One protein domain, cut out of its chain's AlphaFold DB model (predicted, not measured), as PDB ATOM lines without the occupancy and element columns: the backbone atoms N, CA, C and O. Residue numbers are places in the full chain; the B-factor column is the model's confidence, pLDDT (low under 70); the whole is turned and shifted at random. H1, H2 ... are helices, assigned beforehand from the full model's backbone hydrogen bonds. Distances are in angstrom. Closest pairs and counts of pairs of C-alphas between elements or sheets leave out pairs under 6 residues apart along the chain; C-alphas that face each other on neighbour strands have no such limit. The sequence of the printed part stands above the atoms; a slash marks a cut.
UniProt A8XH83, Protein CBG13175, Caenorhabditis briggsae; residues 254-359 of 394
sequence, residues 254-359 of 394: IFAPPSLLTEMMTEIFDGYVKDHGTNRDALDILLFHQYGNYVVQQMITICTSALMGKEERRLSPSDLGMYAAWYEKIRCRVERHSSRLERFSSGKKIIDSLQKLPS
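AT A GLANCE: This is residues 254 to 359 of the 394 residues of the protein "Protein CBG13175" of Caenorhabditis briggsae (UniProt A8XH83). Look for H3 at the core: H6 runs beside it, H4 crosses it, H2 caps one end and H1 lies along H4. The 106 printed residues include six named helices, H1 to H6, all helix. The whole is compact, radius of gyration of the C-alphas 13.8 A, spanning 41 by 29 by 22 A.

IN THESE COORDINATES: Find C-alpha 258 at (214.528, 167.201, 196.551); H1 runs from there to 270. H2 is residues 282 to 288, H3 292 to 307, H4 317 to 336, 28.9 A long, H5 338 to 341; H6 runs from 345 to C-alpha 355 at (189.600, 169.750, 196.045).

HOW THE PARTS SIT: H1 touches H2 with residues 268 to 269 alone. H3 and H4 form a helical hairpin, closest at C-alphas 303 and 323, 5.3 A. H6 touches H5, and H3 at C-alphas 297 and 350, 6.1 A. Every O i to N i+4 pair is within hydrogen-bond range in H1, H3, H4 and H6, 2 of 3 in H2.

THE WHOLE: The printed part has no cut; link H1 to H2 is long. Find pLDDT under 70 at 312, 314 and 357 to 359.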
ATOM      1  N   ILE A 254     209.770 175.821 193.805       95.62
ATOM      2  CA  ILE A 254     209.639 175.183 192.484       95.62
ATOM      3  C   ILE A 254     210.954 174.519 192.058       95.62
ATOM      4  O   ILE A 254     210.942 173.385 191.587       95.62
ATOM      5  N   PHE A 255     212.077 175.227 192.206       95.12
ATOM      6  CA  PHE A 255     213.357 174.829 191.609       95.12
ATOM      7  C   PHE A 255     214.321 174.142 192.585       95.12
ATOM      8  O   PHE A 255     215.382 173.686 192.163       95.12
ATOM      9  N   ALA A 256     213.986 174.062 193.877       96.00
ATOM     10  CA  ALA A 256     214.817 173.383 194.865       96.00
ATOM     11  C   ALA A 256     215.034 171.900 194.506       96.00
ATOM     12  O   ALA A 256     214.078 171.196 194.151       96.00
ATOM     13  N   PRO A 257     216.262 171.375 194.679       93.81
ATOM     14  CA  PRO A 257     216.488 169.939 194.620       93.81
ATOM     15  C   PRO A 257     215.714 169.224 195.748       93.81
ATOM     16  O   PRO A 257     215.428 169.837 196.782       93.81
ATOM     17  N   PRO A 258     215.388 167.923 195.602       92.31
ATOM     18  CA  PRO A 258     214.528 167.201 196.551       92.31
ATOM     19  C   PRO A 258     214.971 167.267 198.022       92.31
ATOM     20  O   PRO A 258     214.122 167.360 198.911       92.31
ATOM     21  N   SER A 259     216.282 167.259 198.286       94.44
ATOM     22  CA  SER A 259     216.838 167.391 199.639       94.44
ATOM     23  C   SER A 259     216.489 168.743 200.266       94.44
ATOM     24  O   SER A 259     215.879 168.789 201.331       94.44
ATOM     25  N   LEU A 260     216.788 169.840 199.567       97.62
ATOM     26  CA  LEU A 260     216.509 171.189 200.055       97.62
ATOM     27  C   LEU A 260     215.007 171.472 200.118       97.62
ATOM     28  O   LEU A 260     214.554 172.097 201.067       97.62
ATOM     29  N   LEU A 261     214.211 170.961 199.172       97.19
ATOM     30  CA  LEU A 261     212.753 171.075 199.242       97.19
ATOM     31  C   LEU A 261     212.195 170.408 200.508       97.19
ATOM     32  O   LEU A 261     211.301 170.955 201.154       97.19
ATOM     33  N   THR A 262     212.739 169.248 200.881       96.75
ATOM     34  CA  THR A 262     212.362 168.545 202.113       96.75
ATOM     35  C   THR A 262     212.684 169.380 203.349       96.75
ATOM     36  O   THR A 262     211.839 169.508 204.239       96.75
ATOM     37  N   GLU A 263     213.865 169.997 203.394       98.38
ATOM     38  CA  GLU A 263     214.250 170.912 204.475       98.38
ATOM     39  C   GLU A 263     213.333 172.141 204.528       98.38
ATOM     40  O   GLU A 263     212.841 172.488 205.600       98.38
ATOM     41  N   MET A 264     213.012 172.739 203.376       98.62
ATOM     42  CA  MET A 264     212.119 173.897 203.288       98.62
ATOM     43  C   MET A 264     210.698 173.581 203.775       98.62
ATOM     44  O   MET A 264     210.118 174.343 204.548       98.62
ATOM     45  N   MET A 265     210.131 172.445 203.353       98.31
ATOM     46  CA  MET A 265     208.818 171.984 203.820       98.31
ATOM     47  C   MET A 265     208.834 171.723 205.330       98.31
ATOM     48  O   MET A 265     207.937 172.166 206.049       98.31
ATOM     49  N   THR A 266     209.874 171.046 205.821       98.00
ATOM     50  CA  THR A 266     210.044 170.741 207.250       98.00
ATOM     51  C   THR A 266     210.151 172.013 208.084       98.00
ATOM     52  O   THR A 266     209.521 172.111 209.133       98.00
ATOM     53  N   GLU A 267     210.884 173.020 207.610       98.38
ATOM     54  CA  GLU A 267     211.004 174.303 208.295       98.38
ATOM     55  C   GLU A 267     209.648 175.015 208.431       98.38
ATOM     56  O   GLU A 267     209.324 175.501 209.515       98.38
ATOM     57  N   ILE A 268     208.824 175.050 207.377       98.31
ATOM     58  CA  ILE A 268     207.490 175.671 207.447       98.31
ATOM     59  C   ILE A 268     206.556 174.921 208.401       98.31
ATOM     60  O   ILE A 268     205.786 175.558 209.119       98.31
ATOM     61  N   PHE A 269     206.592 173.587 208.424       97.44
ATOM     62  CA  PHE A 269     205.706 172.820 209.302       97.44
ATOM     63  C   PHE A 269     206.159 172.829 210.762       97.44
ATOM     64  O   PHE A 269     205.326 172.988 211.653       97.44
ATOM     65  N   ASP A 270     207.460 172.661 210.996       95.12
ATOM     66  CA  ASP A 270     207.994 172.233 212.290       95.12
ATOM     67  C   ASP A 270     209.229 173.053 212.743       95.12
ATOM     68  O   ASP A 270     209.753 172.823 213.829       95.12
ATOM     69  N   GLY A 271     209.707 174.026 211.953       93.38
ATOM     70  CA  GLY A 271     210.939 174.789 212.232       93.38
ATOM     71  C   GLY A 271     210.784 176.025 213.129       93.38
ATOM     72  O   GLY A 271     211.778 176.569 213.619       93.38
ATOM     73  N   TYR A 272     209.551 176.474 213.376       94.69
ATOM     74  CA  TYR A 272     209.266 177.709 214.112       94.69
ATOM     75  C   TYR A 272     208.553 177.443 215.435       94.69
ATOM     76  O   TYR A 272     207.648 176.612 215.522       94.69
ATOM     77  N   VAL A 273     208.929 178.200 216.471       91.19
ATOM     78  CA  VAL A 273     208.219 178.180 217.755       91.19
ATOM     79  C   VAL A 273     206.824 178.773 217.555       91.19
ATOM     80  O   VAL A 273     206.676 179.843 216.962       91.19
ATOM     81  N   LYS A 274     205.799 178.089 218.069       90.75
ATOM     82  CA  LYS A 274     204.422 178.593 218.042       90.75
ATOM     83  C   LYS A 274     204.286 179.834 218.915       90.75
ATOM     84  O   LYS A 274     204.888 179.915 219.983       90.75
ATOM     85  N   ASP A 275     203.451 180.771 218.488       84.38
ATOM     86  CA  ASP A 275     203.145 181.949 219.292       84.38
ATOM     87  C   ASP A 275     202.485 181.543 220.623       84.38
ATOM     88  O   ASP A 275     201.433 180.904 220.624       84.38
ATOM     89  N   HIS A 276     203.086 181.917 221.757       77.81
ATOM     90  CA  HIS A 276     202.643 181.485 223.090       77.81
ATOM     91  C   HIS A 276     201.224 181.956 223.447       77.81
ATOM     92  O   HIS A 276     200.563 181.313 224.258       77.81
ATOM     93  N   GLY A 277     200.752 183.057 222.852       79.69
ATOM     94  CA  GLY A 277     199.415 183.595 223.105       79.69
ATOM     95  C   GLY A 277     198.333 182.988 222.211       79.69
ATOM     96  O   GLY A 277     197.248 182.661 222.685       79.69
ATOM     97  N   THR A 278     198.610 182.831 220.914       82.06
ATOM     98  CA  THR A 278     197.609 182.383 219.928       82.06
ATOM     99  C   THR A 278     197.745 180.919 219.512       82.06
ATOM    100  O   THR A 278     196.884 180.418 218.790       82.06
ATOM    101  N   ASN A 279     198.807 180.232 219.952       86.12
ATOM    102  CA  ASN A 279     199.188 178.874 219.545       86.12
ATOM    103  C   ASN A 279     199.268 178.691 218.016       86.12
ATOM    104  O   ASN A 279     199.070 177.592 217.498       86.12
ATOM    105  N   ARG A 280     199.537 179.784 217.289       89.44
ATOM    106  CA  ARG A 280     199.687 179.779 215.834       89.44
ATOM    107  C   ARG A 280     201.107 179.411 215.451       89.44
ATOM    108  O   ARG A 280     202.056 179.950 216.020       89.44
ATOM    109  N   ASP A 281     201.238 178.519 214.481       94.75
ATOM    110  CA  ASP A 281     202.526 178.195 213.869       94.75
ATOM    111  C   ASP A 281     202.745 178.958 212.549       94.75
ATOM    112  O   ASP A 281     201.941 179.802 212.142       94.75
ATOM    113  N   ALA A 282     203.872 178.685 211.888       97.12
ATOM    114  CA  ALA A 282     204.240 179.337 210.636       97.12
ATOM    115  C   ALA A 282     203.194 179.128 209.527       97.12
ATOM    116  O   ALA A 282     202.879 180.077 208.810       97.12
ATOM    117  N   LEU A 283     202.602 177.935 209.414       97.56
ATOM    118  CA  LEU A 283     201.573 177.665 208.411       97.56
ATOM    119  C   LEU A 283     200.305 178.492 208.673       97.56
ATOM    120  O   LEU A 283     199.743 179.055 207.733       97.56
ATOM    121  N   ASP A 284     199.894 178.636 209.938       96.31
ATOM    122  CA  ASP A 284     198.766 179.505 210.308       96.31
ATOM    123  C   ASP A 284     199.025 180.965 209.939       96.31
ATOM    124  O   ASP A 284     198.123 181.667 209.483       96.31
ATOM    125  N   ILE A 285     200.250 181.444 210.148       96.81
ATOM    126  CA  ILE A 285     200.630 182.814 209.802       96.81
ATOM    127  C   ILE A 285     200.544 183.007 208.286       96.81
ATOM    128  O   ILE A 285     199.898 183.950 207.824       96.81
ATOM    129  N   LEU A 286     201.148 182.107 207.506       98.38
ATOM    130  CA  LEU A 286     201.237 182.250 206.054       98.38
ATOM    131  C   LEU A 286     199.881 182.126 205.354       98.38
ATOM    132  O   LEU A 286     199.613 182.910 204.446       98.38
ATOM    133  N   LEU A 287     199.001 181.226 205.808       97.94
ATOM    134  CA  LEU A 287     197.655 181.047 205.246       97.94
ATOM    135  C   LEU A 287     196.842 182.351 205.194       97.94
ATOM    136  O   LEU A 287     196.084 182.573 204.250       97.94
ATOM    137  N   PHE A 288     197.011 183.220 206.194       97.38
ATOM    138  CA  PHE A 288     196.270 184.478 206.316       97.38
ATOM    139  C   PHE A 288     197.107 185.724 205.992       97.38
ATOM    140  O   PHE A 288     196.599 186.840 206.096       97.38
ATOM    141  N   HIS A 289     198.375 185.568 205.602       98.25
ATOM    142  CA  HIS A 289     199.245 186.695 205.277       98.25
ATOM    143  C   HIS A 289     199.015 187.189 203.842       98.25
ATOM    144  O   HIS A 289     198.893 186.379 202.925       98.25
ATOM    145  N   GLN A 290     199.046 188.507 203.614       97.69
ATOM    146  CA  GLN A 290     198.778 189.130 202.304       97.69
ATOM    147  C   GLN A 290     199.719 188.679 201.169       97.69
ATOM    148  O   GLN A 290     199.289 188.606 200.022       97.69
ATOM    149  N   TYR A 291     200.963 188.309 201.493       98.25
ATOM    150  CA  TYR A 291     201.933 187.731 200.545       98.25
ATOM    151  C   TYR A 291     202.197 186.239 200.801       98.25
ATOM    152  O   TYR A 291     202.405 185.465 199.874       98.25
ATOM    153  N   GLY A 292     202.100 185.797 202.060       98.44
ATOM    154  CA  GLY A 292     202.475 184.432 202.450       98.44
ATOM    155  C   GLY A 292     201.509 183.376 201.919       98.44
ATOM    156  O   GLY A 292     201.902 182.238 201.677       98.44
ATOM    157  N   ASN A 293     200.260 183.765 201.657       98.44
ATOM    158  CA  ASN A 293     199.251 182.865 201.109       98.44
ATOM    159  C   ASN A 293     199.621 182.338 199.709       98.44
ATOM    160  O   ASN A 293     199.184 181.248 199.342       98.44
ATOM    161  N   TYR A 294     200.419 183.080 198.934       98.44
ATOM    162  CA  TYR A 294     200.896 182.638 197.620       98.44
ATOM    163  C   TYR A 294     201.943 181.530 197.752       98.44
ATOM    164  O   TYR A 294     201.860 180.518 197.062       98.44
ATOM    165  N   VAL A 295     202.831 181.637 198.746       98.62
ATOM    166  CA  VAL A 295     203.798 180.579 199.076       98.62
ATOM    167  C   VAL A 295     203.081 179.279 199.464       98.62
ATOM    168  O   VAL A 295     203.438 178.212 198.973       98.62
ATOM    169  N   VAL A 296     202.010 179.349 200.264       98.50
ATOM    170  CA  VAL A 296     201.224 178.149 200.619       98.50
ATOM    171  C   VAL A 296     200.518 177.549 199.397       98.50
ATOM    172  O   VAL A 296     200.518 176.330 199.225       98.50
ATOM    173  N   GLN A 297     199.953 178.377 198.512       98.06
ATOM    174  CA  GLN A 297     199.377 177.902 197.245       98.06
ATOM    175  C   GLN A 297     200.428 177.203 196.370       98.06
ATOM    176  O   GLN A 297     200.134 176.167 195.766       98.06
ATOM    177  N   GLN A 298     201.660 177.715 196.344       98.00
ATOM    178  CA  GLN A 298     202.772 177.088 195.638       98.00
ATOM    179  C   GLN A 298     203.137 175.725 196.244       98.00
ATOM    180  O   GLN A 298     203.292 174.752 195.505       98.00
ATOM    181  N   MET A 299     203.184 175.610 197.577       98.06
ATOM    182  CA  MET A 299     203.403 174.331 198.269       98.06
ATOM    183  C   MET A 299     202.322 173.297 197.917       98.06
ATOM    184  O   MET A 299     202.644 172.152 197.593       98.06
ATOM    185  N   ILE A 300     201.043 173.697 197.919       96.88
ATOM    186  CA  ILE A 300     199.918 172.829 197.526       96.88
ATOM    187  C   ILE A 300     200.064 172.386 196.071       96.88
ATOM    188  O   ILE A 300     199.864 171.211 195.763       96.88
ATOM    189  N   THR A 301     200.424 173.313 195.183       95.12
ATOM    190  CA  THR A 301     200.586 173.046 193.750       95.12
ATOM    191  C   THR A 301     201.683 172.016 193.511       95.12
ATOM    192  O   THR A 301     201.457 171.058 192.780       95.12
ATOM    193  N   ILE A 302     202.828 172.147 194.186       93.94
ATOM    194  CA  ILE A 302     203.932 171.180 194.116       93.94
ATOM    195  C   ILE A 302     203.481 169.794 194.575       93.94
ATOM    196  O   ILE A 302     203.687 168.813 193.862       93.94
ATOM    197  N   CYS A 303     202.815 169.700 195.729       94.75
ATOM    198  CA  CYS A 303     202.346 168.407 196.222       94.75
ATOM    199  C   CYS A 303     201.309 167.787 195.277       94.75
ATOM    200  O   CYS A 303     201.372 166.603 194.968       94.75
ATOM    201  N   THR A 304     200.386 168.596 194.763       92.56
ATOM    202  CA  THR A 304     199.339 168.150 193.837       92.56
ATOM    203  C   THR A 304     199.940 167.659 192.517       92.56
ATOM    204  O   THR A 304     199.573 166.588 192.038       92.56
ATOM    205  N   SER A 305     200.894 168.393 191.940       91.19
ATOM    206  CA  SER A 305     201.595 168.000 190.711       91.19
ATOM    207  C   SER A 305     202.370 166.693 190.874       91.19
ATOM    208  O   SER A 305     202.256 165.820 190.012       91.19
ATOM    209  N   ALA A 306     203.074 166.519 191.998       90.56
ATOM    210  CA  ALA A 306     203.765 165.276 192.339       90.56
ATOM    211  C   ALA A 306     202.796 164.089 192.448       90.56
ATOM    212  O   ALA A 306     203.006 163.056 191.812       90.56
ATOM    213  N   LEU A 307     201.694 164.251 193.185       90.06
ATOM    214  CA  LEU A 307     200.708 163.187 193.410       90.06
ATOM    215  C   LEU A 307     199.900 162.823 192.156       90.06
ATOM    216  O   LEU A 307     199.456 161.686 192.023       90.06
ATOM    217  N   MET A 308     199.729 163.759 191.222       87.31
ATOM    218  CA  MET A 308     199.086 163.508 189.927       87.31
ATOM    219  C   MET A 308     200.046 162.955 188.860       87.31
ATOM    220  O   MET A 308     199.627 162.775 187.718       87.31
ATOM    221  N   GLY A 309     201.326 162.740 189.184       83.38
ATOM    222  CA  GLY A 309     202.328 162.285 188.215       83.38
ATOM    223  C   GLY A 309     202.641 163.307 187.115       83.38
ATOM    224  O   GLY A 309     203.105 162.929 186.046       83.38
ATOM    225  N   LYS A 310     202.371 164.598 187.357       81.12
ATOM    226  CA  LYS A 310     202.700 165.711 186.443       81.12
ATOM    227  C   LYS A 310     204.059 166.341 186.746       81.12
ATOM    228  O   LYS A 310     204.398 167.381 186.194       81.12
ATOM    229  N   GLU A 311     204.792 165.754 187.678       76.00
ATOM    230  CA  GLU A 311     206.090 166.230 188.116       76.00
ATOM    231  C   GLU A 311     207.189 165.653 187.219       76.00
ATOM    232  O   GLU A 311     207.257 164.442 187.019       76.00
ATOM    233  N   GLU A 312     208.053 166.517 186.683       65.19
ATOM    234  CA  GLU A 312     209.144 166.100 185.786       65.19
ATOM    235  C   GLU A 312     210.254 165.343 186.531       65.19
ATOM    236  O   GLU A 312     211.021 164.579 185.939       65.19
ATOM    237  N   ARG A 313     210.341 165.522 187.855       70.81
ATOM    238  CA  ARG A 313     211.297 164.812 188.709       70.81
ATOM    239  C   ARG A 313     210.945 163.323 188.760       70.81
ATOM    240  O   ARG A 313     209.809 162.948 189.034       70.81
ATOM    241  N   ARG A 314     211.942 162.446 188.579       68.69
ATOM    242  CA  ARG A 314     211.792 161.016 188.902       68.69
ATOM    243  C   ARG A 314     211.609 160.868 190.410       68.69
ATOM    244  O   ARG A 314     212.573 160.998 191.157       68.69
ATOM    245  N   LEU A 315     210.381 160.597 190.836       78.88
ATOM    246  CA  LEU A 315     210.042 160.359 192.235       78.88
ATOM    247  C   LEU A 315     210.079 158.858 192.533       78.88
ATOM    248  O   LEU A 315     209.467 158.062 191.818       78.88
ATOM    249  N   SER A 316     210.779 158.462 193.594       81.88
ATOM    250  CA  SER A 316     210.644 157.114 194.142       81.88
ATOM    251  C   SER A 316     209.295 156.957 194.868       81.88
ATOM    252  O   SER A 316     208.683 157.955 195.264       81.88
ATOM    253  N   PRO A 317     208.822 155.721 195.123       80.50
ATOM    254  CA  PRO A 317     207.627 155.501 195.942       80.50
ATOM    255  C   PRO A 317     207.722 156.130 197.343       80.50
ATOM    256  O   PRO A 317     206.722 156.611 197.872       80.50
ATOM    257  N   SER A 318     208.927 156.167 197.927       82.25
ATOM    258  CA  SER A 318     209.178 156.831 199.211       82.25
ATOM    259  C   SER A 318     209.004 158.345 199.101       82.25
ATOM    260  O   SER A 318     208.386 158.953 199.974       82.25
ATOM    261  N   ASP A 319     209.495 158.953 198.015       85.31
ATOM    262  CA  ASP A 319     209.340 160.392 197.779       85.31
ATOM    263  C   ASP A 319     207.867 160.759 197.651       85.31
ATOM    264  O   ASP A 319     207.405 161.695 198.299       85.31
ATOM    265  N   LEU A 320     207.096 159.973 196.894       88.44
ATOM    266  CA  LEU A 320     205.661 160.193 196.724       88.44
ATOM    267  C   LEU A 320     204.903 160.157 198.063       88.44
ATOM    268  O   LEU A 320     204.018 160.983 198.294       88.44
ATOM    269  N   GLY A 321     205.292 159.252 198.967       90.50
ATOM    270  CA  GLY A 321     204.766 159.201 200.334       90.50
ATOM    271  C   GLY A 321     205.044 160.478 201.136       90.50
ATOM    272  O   GLY A 321     204.172 160.936 201.876       90.50
ATOM    273  N   MET A 322     206.209 161.106 200.950       93.06
ATOM    274  CA  MET A 322     206.530 162.390 201.589       93.06
ATOM    275  C   MET A 322     205.651 163.530 201.059       93.06
ATOM    276  O   MET A 322     205.084 164.275 201.861       93.06
ATOM    277  N   TYR A 323     205.459 163.634 199.738       93.94
ATOM    278  CA  TYR A 323     204.552 164.635 199.153       93.94
ATOM    279  C   TYR A 323     203.107 164.445 199.628       93.94
ATOM    280  O   TYR A 323     202.428 165.430 199.921       93.94
ATOM    281  N   ALA A 324     202.646 163.196 199.762       93.75
ATOM    282  CA  ALA A 324     201.329 162.889 200.320       93.75
ATOM    283  C   ALA A 324     201.206 163.365 201.776       93.75
ATOM    284  O   ALA A 324     200.209 163.987 202.140       93.75
ATOM    285  N   ALA A 325     202.236 163.144 202.599       95.62
ATOM    286  CA  ALA A 325     202.253 163.602 203.985       95.62
ATOM    287  C   ALA A 325     202.244 165.138 204.099       95.62
ATOM    288  O   ALA A 325     201.525 165.686 204.937       95.62
ATOM    289  N   TRP A 326     203.006 165.850 203.260       97.06
ATOM    290  CA  TRP A 326     202.978 167.319 203.217       97.06
ATOM    291  C   TRP A 326     201.615 167.850 202.780       97.06
ATOM    292  O   TRP A 326     201.073 168.749 203.424       97.06
ATOM    293  N   TYR A 327     201.043 167.266 201.726       96.38
ATOM    294  CA  TYR A 327     199.706 167.604 201.253       96.38
ATOM    295  C   TYR A 327     198.665 167.424 202.361       96.38
ATOM    296  O   TYR A 327     197.896 168.347 202.627       96.38
ATOM    297  N   GLU A 328     198.685 166.289 203.063       95.69
ATOM    298  CA  GLU A 328     197.724 165.995 204.126       95.69
ATOM    299  C   GLU A 328     197.887 166.932 205.332       95.69
ATOM    300  O   GLU A 328     196.895 167.426 205.867       95.69
ATOM    301  N   LYS A 329     199.126 167.286 205.714       96.38
ATOM    302  CA  LYS A 329     199.382 168.312 206.744       96.38
ATOM    303  C   LYS A 329     198.732 169.654 206.379       96.38
ATOM    304  O   LYS A 329     198.104 170.279 207.239       96.38
ATOM    305  N   ILE A 330     198.871 170.100 205.125       97.25
ATOM    306  CA  ILE A 330     198.261 171.352 204.648       97.25
ATOM    307  C   ILE A 330     196.738 171.217 204.600       97.25
ATOM    308  O   ILE A 330     196.033 172.095 205.098       97.25
ATOM    309  N   ARG A 331     196.220 170.106 204.068       96.19
ATOM    310  CA  ARG A 331     194.785 169.830 203.967       96.19
ATOM    311  C   ARG A 331     194.099 169.856 205.329       96.19
ATOM    312  O   ARG A 331     193.193 170.663 205.533       96.19
ATOM    313  N   CYS A 332     194.593 169.066 206.282       95.44
ATOM    314  CA  CYS A 332     194.111 169.044 207.662       95.44
ATOM    315  C   CYS A 332     194.138 170.442 208.303       95.44
ATOM    316  O   CYS A 332     193.308 170.766 209.158       95.44
ATOM    317  N   ARG A 333     195.104 171.297 207.931       95.38
ATOM    318  CA  ARG A 333     195.149 172.674 208.427       95.38
ATOM    319  C   ARG A 333     194.064 173.554 207.823       95.38
ATOM    320  O   ARG A 333     193.415 174.300 208.554       95.38
ATOM    321  N   VAL A 334     193.892 173.480 206.508       96.38
ATOM    322  CA  VAL A 334     192.901 174.267 205.773       96.38
ATOM    323  C   VAL A 334     191.490 173.887 206.205       96.38
ATOM    324  O   VAL A 334     190.698 174.784 206.477       96.38
ATOM    325  N   GLU A 335     191.194 172.597 206.381       95.31
ATOM    326  CA  GLU A 335     189.887 172.123 206.861       95.31
ATOM    327  C   GLU A 335     189.534 172.714 208.238       95.31
ATOM    328  O   GLU A 335     188.442 173.258 208.416       95.31
ATOM    329  N   ARG A 336     190.485 172.744 209.186       94.50
ATOM    330  CA  ARG A 336     190.292 173.384 210.507       94.50
ATOM    331  C   ARG A 336     189.999 174.884 210.436       94.50
ATOM    332  O   ARG A 336     189.429 175.446 211.372       94.50
ATOM    333  N   HIS A 337     190.400 175.542 209.354       94.94
ATOM    334  CA  HIS A 337     190.268 176.981 209.167       94.94
ATOM    335  C   HIS A 337     189.327 177.377 208.017       94.94
ATOM    336  O   HIS A 337     189.258 178.567 207.698       94.94
ATOM    337  N   SER A 338     188.566 176.434 207.442       94.94
ATOM    338  CA  SER A 338     187.764 176.640 206.220       94.94
ATOM    339  C   SER A 338     186.834 177.849 206.324       94.94
ATOM    340  O   SER A 338     186.926 178.779 205.527       94.94
ATOM    341  N   SER A 339     186.036 177.923 207.394       96.25
ATOM    342  CA  SER A 339     185.060 179.003 207.614       96.25
ATOM    343  C   SER A 339     185.680 180.404 207.713       96.25
ATOM    344  O   SER A 339     185.025 181.417 207.445       96.25
ATOM    345  N   ARG A 340     186.952 180.495 208.120       97.06
ATOM    346  CA  ARG A 340     187.697 181.758 208.165       97.06
ATOM    347  C   ARG A 340     188.370 182.045 206.827       97.06
ATOM    348  O   ARG A 340     188.382 183.200 206.411       97.06
ATOM    349  N   LEU A 341     188.916 181.023 206.170       96.88
ATOM    350  CA  LEU A 341     189.568 181.127 204.864       96.88
ATOM    351  C   LEU A 341     188.588 181.550 203.764       96.88
ATOM    352  O   LEU A 341     188.936 182.396 202.947       96.88
ATOM    353  N   GLU A 342     187.341 181.082 203.796       96.88
ATOM    354  CA  GLU A 342     186.281 181.471 202.847       96.88
ATOM    355  C   GLU A 342     185.999 182.981 202.810       96.88
ATOM    356  O   GLU A 342     185.460 183.496 201.830       96.88
ATOM    357  N   ARG A 343     186.397 183.723 203.851       97.44
ATOM    358  CA  ARG A 343     186.260 185.186 203.911       97.44
ATOM    359  C   ARG A 343     187.292 185.921 203.053       97.44
ATOM    360  O   ARG A 343     187.144 187.118 202.832       97.44
ATOM    361  N   PHE A 344     188.319 185.225 202.570       97.38
ATOM    362  CA  PHE A 344     189.408 185.782 201.775       97.38
ATOM    363  C   PHE A 344     189.434 185.148 200.383       97.38
ATOM    364  O   PHE A 344     189.273 183.938 200.233       97.38
ATOM    365  N   SER A 345     189.714 185.946 199.350       97.62
ATOM    366  CA  SER A 345     189.879 185.430 197.982       97.62
ATOM    367  C   SER A 345     191.000 184.389 197.886       97.62
ATOM    368  O   SER A 345     190.860 183.398 197.173       97.62
ATOM    369  N   SER A 346     192.093 184.585 198.632       96.69
ATOM    370  CA  SER A 346     193.185 183.613 198.748       96.69
ATOM    371  C   SER A 346     192.732 182.313 199.413       96.69
ATOM    372  O   SER A 346     193.052 181.235 198.925       96.69
ATOM    373  N   GLY A 347     191.939 182.399 200.483       96.69
ATOM    374  CA  GLY A 347     191.447 181.225 201.196       96.69
ATOM    375  C   GLY A 347     190.498 180.373 200.355       96.69
ATOM    376  O   GLY A 347     190.656 179.156 200.341       96.69
ATOM    377  N   LYS A 348     189.606 180.989 199.564       96.31
ATOM    378  CA  LYS A 348     188.785 180.261 198.574       96.31
ATOM    379  C   LYS A 348     189.655 179.503 197.568       96.31
ATOM    380  O   LYS A 348     189.492 178.302 197.409       96.31
ATOM    381  N   LYS A 349     190.657 180.168 196.975       95.81
ATOM    382  CA  LYS A 349     191.602 179.524 196.042       95.81
ATOM    383  C   LYS A 349     192.373 178.365 196.674       95.81
ATOM    384  O   LYS A 349     192.621 177.364 196.003       95.81
ATOM    385  N   ILE A 350     192.779 178.502 197.937       96.62
ATOM    386  CA  ILE A 350     193.473 177.452 198.691       96.62
ATOM    387  C   ILE A 350     192.556 176.237 198.882       96.62
ATOM    388  O   ILE A 350     192.975 175.119 198.587       96.62
ATOM    389  N   ILE A 351     191.309 176.455 199.311       95.75
ATOM    390  CA  ILE A 351     190.304 175.394 199.477       95.75
ATOM    391  C   ILE A 351     190.034 174.697 198.137       95.75
ATOM    392  O   ILE A 351     190.160 173.475 198.047       95.75
ATOM    393  N   ASP A 352     189.768 175.462 197.075       93.31
ATOM    394  CA  ASP A 352     189.511 174.928 195.732       93.31
ATOM    395  C   ASP A 352     190.706 174.123 195.202       93.31
ATOM    396  O   ASP A 352     190.543 173.105 194.531       93.31
ATOM    397  N   SER A 353     191.935 174.555 195.504       91.12
ATOM    398  CA  SER A 353     193.149 173.862 195.060       91.12
ATOM    399  C   SER A 353     193.335 172.506 195.733       91.12
ATOM    400  O   SER A 353     193.872 171.599 195.104       91.12
ATOM    401  N   LEU A 354     192.852 172.338 196.966       89.56
ATOM    402  CA  LEU A 354     192.868 171.045 197.647       89.56
ATOM    403  C   LEU A 354     191.798 170.093 197.100       89.56
ATOM    404  O   LEU A 354     192.045 168.897 197.020       89.56
ATOM    405  N   GLN A 355     190.657 170.594 196.627       82.75
ATOM    406  CA  GLN A 355     189.600 169.750 196.045       82.75
ATOM    407  C   GLN A 355     189.969 169.139 194.681       82.75
ATOM    408  O   GLN A 355     189.287 168.234 194.206       82.75
ATOM    409  N   LYS A 356     191.048 169.614 194.040       75.44
ATOM    410  CA  LYS A 356     191.504 169.120 192.729       75.44
ATOM    411  C   LYS A 356     192.068 167.701 192.766       75.44
ATOM    412  O   LYS A 356     192.091 167.054 191.721       75.44
ATOM    413  N   LEU A 357     192.522 167.215 193.925       69.12
ATOM    414  CA  LEU A 357     192.842 165.799 194.071       69.12
ATOM    415  C   LEU A 357     191.555 165.027 194.385       69.12
ATOM    416  O   LEU A 357     190.896 165.350 195.377       69.12
ATOM    417  N   PRO A 358     191.203 163.981 193.614       56.84
ATOM    418  CA  PRO A 358     190.178 163.050 194.057       56.84
ATOM    419  C   PRO A 358     190.616 162.491 195.411       56.84
ATOM    420  O   PRO A 358     191.782 162.133 195.586       56.84
ATOM    421  N   SER A 359     189.693 162.466 196.377       51.22
ATOM    422  CA  SER A 359     189.939 161.931 197.716       51.22
ATOM    423  C   SER A 359     190.728 160.631 197.607       51.22
ATOM    424  O   SER A 359     190.230 159.684 196.988       51.22
TER     425      SER A 359